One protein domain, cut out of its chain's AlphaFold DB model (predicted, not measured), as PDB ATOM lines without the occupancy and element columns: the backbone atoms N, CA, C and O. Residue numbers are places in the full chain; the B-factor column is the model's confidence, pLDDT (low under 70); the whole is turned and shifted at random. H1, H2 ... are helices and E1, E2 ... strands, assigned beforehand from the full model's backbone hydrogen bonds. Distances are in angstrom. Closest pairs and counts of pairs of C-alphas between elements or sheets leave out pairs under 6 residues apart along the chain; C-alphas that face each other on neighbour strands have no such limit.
ATOM      1  N   LEU A   8     168.029 127.996  97.167       82.94
ATOM      2  CA  LEU A   8     168.133 129.422  97.478       82.94
ATOM      3  C   LEU A   8     169.555 129.938  97.247       82.94
ATOM      4  O   LEU A   8     170.512 129.185  97.136       82.94
ATOM      5  N   VAL A   9     169.703 131.249  97.228       85.44
ATOM      6  CA  VAL A   9     170.977 131.961  97.140       85.44
ATOM      7  C   VAL A   9     171.031 133.014  98.237       85.44
ATOM      8  O   VAL A   9     169.998 133.541  98.663       85.44
ATOM      9  N   ALA A  10     172.233 133.319  98.719       87.62
ATOM     10  CA  ALA A  10     172.419 134.403  99.669       87.62
ATOM     11  C   ALA A  10     172.314 135.755  98.948       87.62
ATOM     12  O   ALA A  10     172.867 135.959  97.863       87.62
ATOM     13  N   ALA A  11     171.572 136.676  99.552       84.56
ATOM     14  CA  ALA A  11     171.307 138.003  99.027       84.56
ATOM     15  C   ALA A  11     171.537 139.055 100.113       84.56
ATOM     16  O   ALA A  11     170.992 138.956 101.214       84.56
ATOM     17  N   ALA A  12     172.320 140.079  99.798       82.88
ATOM     18  CA  ALA A  12     172.435 141.263 100.635       82.88
ATOM     19  C   ALA A  12     171.305 142.235 100.273       82.88
ATOM     20  O   ALA A  12     171.061 142.497  99.093       82.88
ATOM     21  N   ALA A  13     170.614 142.759 101.284       77.12
ATOM     22  CA  ALA A  13     169.535 143.727 101.128       77.12
ATOM     23  C   ALA A  13     169.875 144.978 101.960       77.12
ATOM     24  O   ALA A  13     169.971 144.906 103.180       77.12
ATOM     25  N   GLY A  14     170.088 146.132 101.318       68.56
ATOM     26  CA  GLY A  14     170.384 147.390 102.025       68.56
ATOM     27  C   GLY A  14     169.210 147.970 102.852       68.56
ATOM     28  O   GLY A  14     168.060 147.602 102.640       68.56
ATOM     29  N   PRO A  15     169.441 148.903 103.804       58.25
ATOM     30  CA  PRO A  15     170.689 149.198 104.511       58.25
ATOM     31  C   PRO A  15     170.881 148.278 105.736       58.25
ATOM     32  O   PRO A  15     171.744 148.524 106.582       58.25
ATOM     33  N   HIS A  16     170.055 147.242 105.888       56.59
ATOM     34  CA  HIS A  16     170.167 146.318 107.005       56.59
ATOM     35  C   HIS A  16     171.379 145.404 106.800       56.59
ATOM     36  O   HIS A  16     171.523 144.759 105.773       56.59
ATOM     37  N   ARG A  17     172.257 145.324 107.807       68.81
ATOM     38  CA  ARG A  17     173.489 144.505 107.809       68.81
ATOM     39  C   ARG A  17     173.247 142.986 107.748       68.81
ATOM     40  O   ARG A  17     174.155 142.215 108.038       68.81
ATOM     41  N   ALA A  18     172.018 142.549 107.490       84.38
ATOM     42  CA  ALA A  18     171.675 141.142 107.446       84.38
ATOM     43  C   ALA A  18     171.801 140.616 106.014       84.38
ATOM     44  O   ALA A  18     171.506 141.304 105.041       84.38
ATOM     45  N   VAL A  19     172.207 139.360 105.908       87.31
ATOM     46  CA  VAL A  19     172.220 138.592 104.669       87.31
ATOM     47  C   VAL A  19     170.983 137.717 104.672       87.31
ATOM     48  O   VAL A  19     170.677 137.034 105.652       87.31
ATOM     49  N   HIS A  20     170.245 137.747 103.582       88.62
ATOM     50  CA  HIS A  20     168.958 137.103 103.439       88.62
ATOM     51  C   HIS A  20     169.064 135.910 102.489       88.62
ATOM     52  O   HIS A  20     169.987 135.816 101.688       88.62
ATOM     53  N   ALA A  21     168.098 135.001 102.561       86.94
ATOM     54  CA  ALA A  21     167.924 133.972 101.547       86.94
ATOM     55  C   ALA A  21     166.941 134.473 100.483       86.94
ATOM     56  O   ALA A  21     165.854 134.962 100.815       86.94
ATOM     57  N   SER A  22     167.324 134.334  99.221       83.69
ATOM     58  CA  SER A  22     166.523 134.689  98.055       83.69
ATOM     59  C   SER A  22     166.388 133.477  97.132       83.69
ATOM     60  O   SER A  22     167.342 132.719  96.987       83.69
ATOM     61  N   PRO A  23     165.237 133.257  96.487       78.25
ATOM     62  CA  PRO A  23     165.111 132.232  95.460       78.25
ATOM     63  C   PRO A  23     165.848 132.649  94.174       78.25
ATOM     64  O   PRO A  23     165.750 133.800  93.737       78.25
ATOM     65  N   LEU A  24     166.565 131.709  93.548       68.19
ATOM     66  CA  LEU A  24     167.152 131.890  92.216       68.19
ATOM     67  C   LEU A  24     166.085 131.579  91.156       68.19
ATOM     68  O   LEU A  24     166.049 130.493  90.584       68.19
ATOM     69  N   ILE A  25     165.156 132.511  90.945       63.78
ATOM     70  CA  ILE A  25     164.080 132.327  89.963       63.78
ATOM     71  C   ILE A  25     164.571 132.819  88.596       63.78
ATOM     72  O   ILE A  25     164.788 134.018  88.414       63.78
ATOM     73  N   TYR A  26     164.722 131.912  87.625       51.94
ATOM     74  CA  TYR A  26     164.770 132.299  86.214       51.94
ATOM     75  C   TYR A  26     163.408 132.893  85.862       51.94
ATOM     76  O   TYR A  26     162.379 132.272  86.107       51.94
ATOM     77  N   ALA A  27     163.408 134.130  85.378       46.53
ATOM     78  CA  ALA A  27     162.230 134.969  85.237       46.53
ATOM     79  C   ALA A  27     161.109 134.332  84.387       46.53
ATOM     80  O   ALA A  27     160.999 134.573  83.192       46.53
ATOM     81  N   THR A  28     160.203 133.604  85.031       47.41
ATOM     82  CA  THR A  28     158.766 133.706  84.775       47.41
ATOM     83  C   THR A  28     158.154 134.256  86.050       47.41
ATOM     84  O   THR A  28     157.799 133.555  86.993       47.41
ATOM     85  N   THR A  29     158.186 135.585  86.096       52.66
ATOM     86  CA  THR A  29     157.585 136.455  87.101       52.66
ATOM     87  C   THR A  29     156.267 135.877  87.611       52.66
ATOM     88  O   THR A  29     155.353 135.654  86.819       52.66
ATOM     89  N   ARG A  30     156.172 135.687  88.929       48.62
ATOM     90  CA  ARG A  30     154.912 135.574  89.672       48.62
ATOM     91  C   ARG A  30     154.559 136.976  90.203       48.62
ATOM     92  O   ARG A  30     154.720 137.214  91.407       48.62
ATOM     93  N   PRO A  31     154.211 137.961  89.346       53.06
ATOM     94  CA  PRO A  31     153.928 139.321  89.801       53.06
ATOM     95  C   PRO A  31     152.759 139.350  90.793       53.06
ATOM     96  O   PRO A  31     152.721 140.221  91.656       53.06
ATOM     97  N   GLU A  32     151.860 138.365  90.737       50.59
ATOM     98  CA  GLU A  32     150.746 138.189  91.670       50.59
ATOM     99  C   GLU A  32     151.195 137.914  93.111       50.59
ATOM    100  O   GLU A  32     150.434 138.136  94.049       50.59
ATOM    101  N   LEU A  33     152.438 137.465  93.297       45.75
ATOM    102  CA  LEU A  33     153.059 137.286  94.608       45.75
ATOM    103  C   LEU A  33     154.024 138.430  94.962       45.75
ATOM    104  O   LEU A  33     154.652 138.383  96.017       45.75
ATOM    105  N   GLY A  34     154.188 139.433  94.088       53.88
ATOM    106  CA  GLY A  34     155.159 140.520  94.267       53.88
ATOM    107  C   GLY A  34     156.622 140.054  94.255       53.88
ATOM    108  O   GLY A  34     157.504 140.746  94.767       53.88
ATOM    109  N   LEU A  35     156.898 138.864  93.711       53.28
ATOM    110  CA  LEU A  35     158.231 138.265  93.701       53.28
ATOM    111  C   LEU A  35     158.954 138.624  92.401       53.28
ATOM    112  O   LEU A  35     158.646 138.096  91.330       53.28
ATOM    113  N   THR A  36     159.933 139.520  92.497       57.25
ATOM    114  CA  THR A  36     160.902 139.778  91.427       57.25
ATOM    115  C   THR A  36     162.058 138.776  91.506       57.25
ATOM    116  O   THR A  36     162.292 138.188  92.569       57.25
ATOM    117  N   PRO A  37     162.824 138.585  90.413       61.50
ATOM    118  CA  PRO A  37     164.124 137.934  90.504       61.50
ATOM    119  C   PRO A  37     164.927 138.583  91.638       61.50
ATOM    120  O   PRO A  37     164.951 139.810  91.735       61.50
ATOM    121  N   TRP A  38     165.537 137.768  92.498       69.44
ATOM    122  CA  TRP A  38     166.342 138.214  93.645       69.44
ATOM    123  C   TRP A  38     165.610 138.837  94.846       69.44
ATOM    124  O   TRP A  38     166.272 139.376  95.729       69.44
ATOM    125  N   ASN A  39     164.281 138.718  94.957       75.19
ATOM    126  CA  ASN A  39     163.570 139.232  96.131       75.19
ATOM    127  C   ASN A  39     163.755 138.327  97.376       75.19
ATOM    128  O   ASN A  39     163.323 137.167  97.348       75.19
ATOM    129  N   PRO A  40     164.347 138.807  98.488       76.81
ATOM    130  CA  PRO A  40     164.545 137.986  99.668       76.81
ATOM    131  C   PRO A  40     163.233 137.579 100.327       76.81
ATOM    132  O   PRO A  40     162.294 138.361 100.427       76.81
ATOM    133  N   LEU A  41     163.206 136.381 100.912       77.25
ATOM    134  CA  LEU A  41     162.002 135.835 101.552       77.25
ATOM    135  C   LEU A  41     161.437 136.719 102.680       77.25
ATOM    136  O   LEU A  41     160.250 136.637 102.981       77.25
ATOM    137  N   CYS A  42     162.298 137.497 103.348       77.75
ATOM    138  CA  CYS A  42     161.949 138.320 104.511       77.75
ATOM    139  C   CYS A  42     162.043 139.838 104.245       77.75
ATOM    140  O   CYS A  42     161.848 140.601 105.188       77.75
ATOM    141  N   ALA A  43     162.353 140.289 103.020       68.50
ATOM    142  CA  ALA A  43     162.522 141.712 102.715       68.50
ATOM    143  C   ALA A  43     161.609 142.138 101.563       68.50
ATOM    144  O   ALA A  43     161.598 141.521 100.508       68.50
ATOM    145  N   THR A  44     160.860 143.216 101.762       62.19
ATOM    146  CA  THR A  44     160.108 143.898 100.705       62.19
ATOM    147  C   THR A  44     160.844 145.184 100.346       62.19
ATOM    148  O   THR A  44     161.301 145.882 101.244       62.19
ATOM    149  N   SER A  45     160.946 145.488  99.048       54.44
ATOM    150  CA  SER A  45     161.425 146.767  98.483       54.44
ATOM    151  C   SER A  45     162.907 147.120  98.655       54.44
ATOM    152  O   SER A  45     163.235 148.272  98.941       54.44
ATOM    153  N   VAL A  46     163.819 146.170  98.443       60.81
ATOM    154  CA  VAL A  46     165.257 146.440  98.573       60.81
ATOM    155  C   VAL A  46     166.002 146.135  97.280       60.81
ATOM    156  O   VAL A  46     165.748 145.118  96.643       60.81
ATOM    157  N   VAL A  47     166.943 147.009  96.903       71.12
ATOM    158  CA  VAL A  47     167.965 146.672  95.905       71.12
ATOM    159  C   VAL A  47     168.785 145.521  96.468       71.12
ATOM    160  O   VAL A  47     169.467 145.668  97.484       71.12
ATOM    161  N   THR A  48     168.684 144.372  95.823       73.44
ATOM    162  CA  THR A  48     169.286 143.130  96.288       73.44
ATOM    163  C   THR A  48     170.390 142.704  95.353       73.44
ATOM    164  O   THR A  48     170.201 142.650  94.137       73.44
ATOM    165  N   SER A  49     171.533 142.360  95.927       78.88
ATOM    166  CA  SER A  49     172.646 141.762  95.201       78.88
ATOM    167  C   SER A  49     172.944 140.379  95.757       78.88
ATOM    168  O   SER A  49     172.779 140.113  96.950       78.88
ATOM    169  N   ARG A  50     173.399 139.482  94.881       81.38
ATOM    170  CA  ARG A  50     173.973 138.206  95.302       81.38
ATOM    171  C   ARG A  50     175.180 138.463  96.198       81.38
ATOM    172  O   ARG A  50     175.983 139.347  95.908       81.38
ATOM    173  N   THR A  51     175.323 137.663  97.244       82.94
ATOM    174  CA  THR A  51     176.515 137.659  98.096       82.94
ATOM    175  C   THR A  51     176.976 136.233  98.375       82.94
ATOM    176  O   THR A  51     176.199 135.288  98.248       82.94
ATOM    177  N   ALA A  52     178.249 136.092  98.737       84.88
ATOM    178  CA  ALA A  52     178.844 134.852  99.230       84.88
ATOM    179  C   ALA A  52     178.806 134.736 100.760       84.88
ATOM    180  O   ALA A  52     179.193 133.712 101.320       84.88
ATOM    181  N   GLU A  53     178.364 135.788 101.447       87.38
ATOM    182  CA  GLU A  53     178.244 135.780 102.898       87.38
ATOM    183  C   GLU A  53     177.151 134.803 103.371       87.38
ATOM    184  O   GLU A  53     176.142 134.605 102.684       87.38
ATOM    185  N   PRO A  54     177.314 134.188 104.558       87.12
ATOM    186  CA  PRO A  54     176.306 133.292 105.111       87.12
ATOM    187  C   PRO A  54     175.010 134.043 105.442       87.12
ATOM    188  O   PRO A  54     175.040 135.192 105.873       87.12
ATOM    189  N   VAL A  55     173.857 133.376 105.307       88.38
ATOM    190  CA  VAL A  55     172.547 133.958 105.651       88.38
ATOM    191  C   VAL A  55     172.467 134.258 107.149       88.38
ATOM    192  O   VAL A  55     172.599 133.364 107.983       88.38
ATOM    193  N   THR A  56     172.174 135.514 107.491       90.38
ATOM    194  CA  THR A  56     172.036 135.998 108.874       90.38
ATOM    195  C   THR A  56     170.625 136.506 109.224       90.38
ATOM    196  O   THR A  56     170.333 136.689 110.409       90.38
ATOM    197  N   CYS A  57     169.695 136.669 108.261       88.06
ATOM    198  CA  CYS A  57     168.272 136.956 108.550       88.06
ATOM    199  C   CYS A  57     167.666 135.761 109.305       88.06
ATOM    200  O   CYS A  57     167.419 134.703 108.722       88.06
ATOM    201  N   ARG A  58     167.359 135.941 110.600       89.56
ATOM    202  CA  ARG A  58     166.708 134.912 111.437       89.56
ATOM    203  C   ARG A  58     165.396 134.409 110.830       89.56
ATOM    204  O   ARG A  58     165.112 133.218 110.896       89.56
ATOM    205  N   THR A  59     164.624 135.294 110.199       88.50
ATOM    206  CA  THR A  59     163.383 134.922 109.505       88.50
ATOM    207  C   THR A  59     163.665 134.000 108.317       88.50
ATOM    208  O   THR A  59     162.998 132.977 108.184       88.50
ATOM    209  N   CYS A  60     164.682 134.293 107.497       87.31
ATOM    210  CA  CYS A  60     165.097 133.405 106.405       87.31
ATOM    211  C   CYS A  60     165.545 132.040 106.929       87.31
ATOM    212  O   CYS A  60     165.071 131.029 106.421       87.31
ATOM    213  N   LEU A  61     166.383 131.999 107.970       89.50
ATOM    214  CA  LEU A  61     166.846 130.742 108.568       89.50
ATOM    215  C   LEU A  61     165.680 129.892 109.096       89.50
ATOM    216  O   LEU A  61     165.624 128.690 108.845       89.50
ATOM    217  N   ALA A  62     164.707 130.513 109.770       89.31
ATOM    218  CA  ALA A  62     163.516 129.819 110.250       89.31
ATOM    219  C   ALA A  62     162.663 129.259 109.097       89.31
ATOM    220  O   ALA A  62     162.162 128.138 109.194       89.31
ATOM    221  N   VAL A  63     162.505 130.013 108.003       85.50
ATOM    222  CA  VAL A  63     161.782 129.547 106.808       85.50
ATOM    223  C   VAL A  63     162.528 128.395 106.136       85.50
ATOM    224  O   VAL A  63     161.894 127.392 105.811       85.50
ATOM    225  N   MET A  64     163.850 128.504 105.982       85.94
ATOM    226  CA  MET A  64     164.693 127.448 105.418       85.94
ATOM    227  C   MET A  64     164.570 126.153 106.217       85.94
ATOM    228  O   MET A  64     164.250 125.116 105.642       85.94
ATOM    229  N   HIS A  65     164.706 126.228 107.543       87.19
ATOM    230  CA  HIS A  65     164.565 125.071 108.425       87.19
ATOM    231  C   HIS A  65     163.167 124.441 108.344       87.19
ATOM    232  O   HIS A  65     163.035 123.230 108.203       87.19
ATOM    233  N   ARG A  66     162.100 125.252 108.403       85.69
ATOM    234  CA  ARG A  66     160.710 124.752 108.356       85.69
ATOM    235  C   ARG A  66     160.347 124.092 107.029       85.69
ATOM    236  O   ARG A  66     159.456 123.251 107.009       85.69
ATOM    237  N   ARG A  67     160.970 124.521 105.930       80.94
ATOM    238  CA  ARG A  67     160.638 124.080 104.569       80.94
ATOM    239  C   ARG A  67     161.695 123.168 103.944       80.94
ATOM    240  O   ARG A  67     161.557 122.826 102.778       80.94
ATOM    241  N   GLY A  68     162.740 122.800 104.688       82.81
ATOM    242  CA  GLY A  68     163.843 121.987 104.173       82.81
ATOM    243  C   GLY A  68     164.585 122.639 103.000       82.81
ATOM    244  O   GLY A  68     165.035 121.932 102.107       82.81
ATOM    245  N   LEU A  69     164.668 123.973 102.963       82.06
ATOM    246  CA  LEU A  69     165.348 124.701 101.886       82.06
ATOM    247  C   LEU A  69     166.841 124.805 102.183       82.06
ATOM    248  O   LEU A  69     167.240 125.062 103.322       82.06
ATOM    249  N   THR A  70     167.656 124.695 101.143       83.75
ATOM    250  CA  THR A  70     169.112 124.812 101.223       83.75
ATOM    251  C   THR A  70     169.607 125.938 100.326       83.75
ATOM    252  O   THR A  70     168.932 126.353  99.380       83.75
ATOM    253  N   LEU A  71     170.793 126.459 100.641       81.81
ATOM    254  CA  LEU A  71     171.518 127.300  99.695       81.81
ATOM    255  C   LEU A  71     172.054 126.423  98.560       81.81
ATOM    256  O   LEU A  71     172.391 125.262  98.781       81.81
TER     257      LEU A  71
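Overview. This is residues 8 to 71 of the 75 residues of an uncharacterized protein of Streptomyces sp. SID11385 (UniProt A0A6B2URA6). With little regular structure, this is a small antiparallel sheet, order E2, E1, E3, with one helix, H1, packed on edge strand E2 and a wide loop, residues 24 to 47, leading from E2 to E3. The 64 printed residues run E1, E2, E3, H1, of mixed class, with only 24 in named elements. The whole is compact, radius of gyration of the C-alphas 11.0 A, spanning 28 by 27 by 18 A.

Arrangement. Inner strand E1, residues 8 to 13, forms a hairpin with E2, residues 19 to 23; N 11 and O 20 are 2.8 A apart, within hydrogen-bond range. E3, residues 48 to 50, is antiparallel to E1, with N 12 and O 49 at 2.9 A. H1, residues 58 to 67, is on the sheet at a height of 9.3 A, only just over E2 with 3 C-alphas, and along it at 13 degrees on the local plane; their closest C-alphas, of Ala 21 and Cys 60, are 5.6 A apart. In H1 every O i to N i+4 pair is within hydrogen-bond range.

Along the chain. E1, 14.8 A long, begins at C-alpha 8 (168.133, 129.422, 97.478). E2 measures 13.3 A and E3 6.9 A. H1, 14.2 A, ends at C-alpha 67 (160.638, 124.080, 104.569).

Size, cuts and confidence. The farthest C-alphas, of Glu 32 and Glu 53, are 29.8 A apart. The printed part has no cut; the link E2 to E3 is long. pLDDT is under 70 at residues 14 to 17, 24 to 38 and 43 to 46.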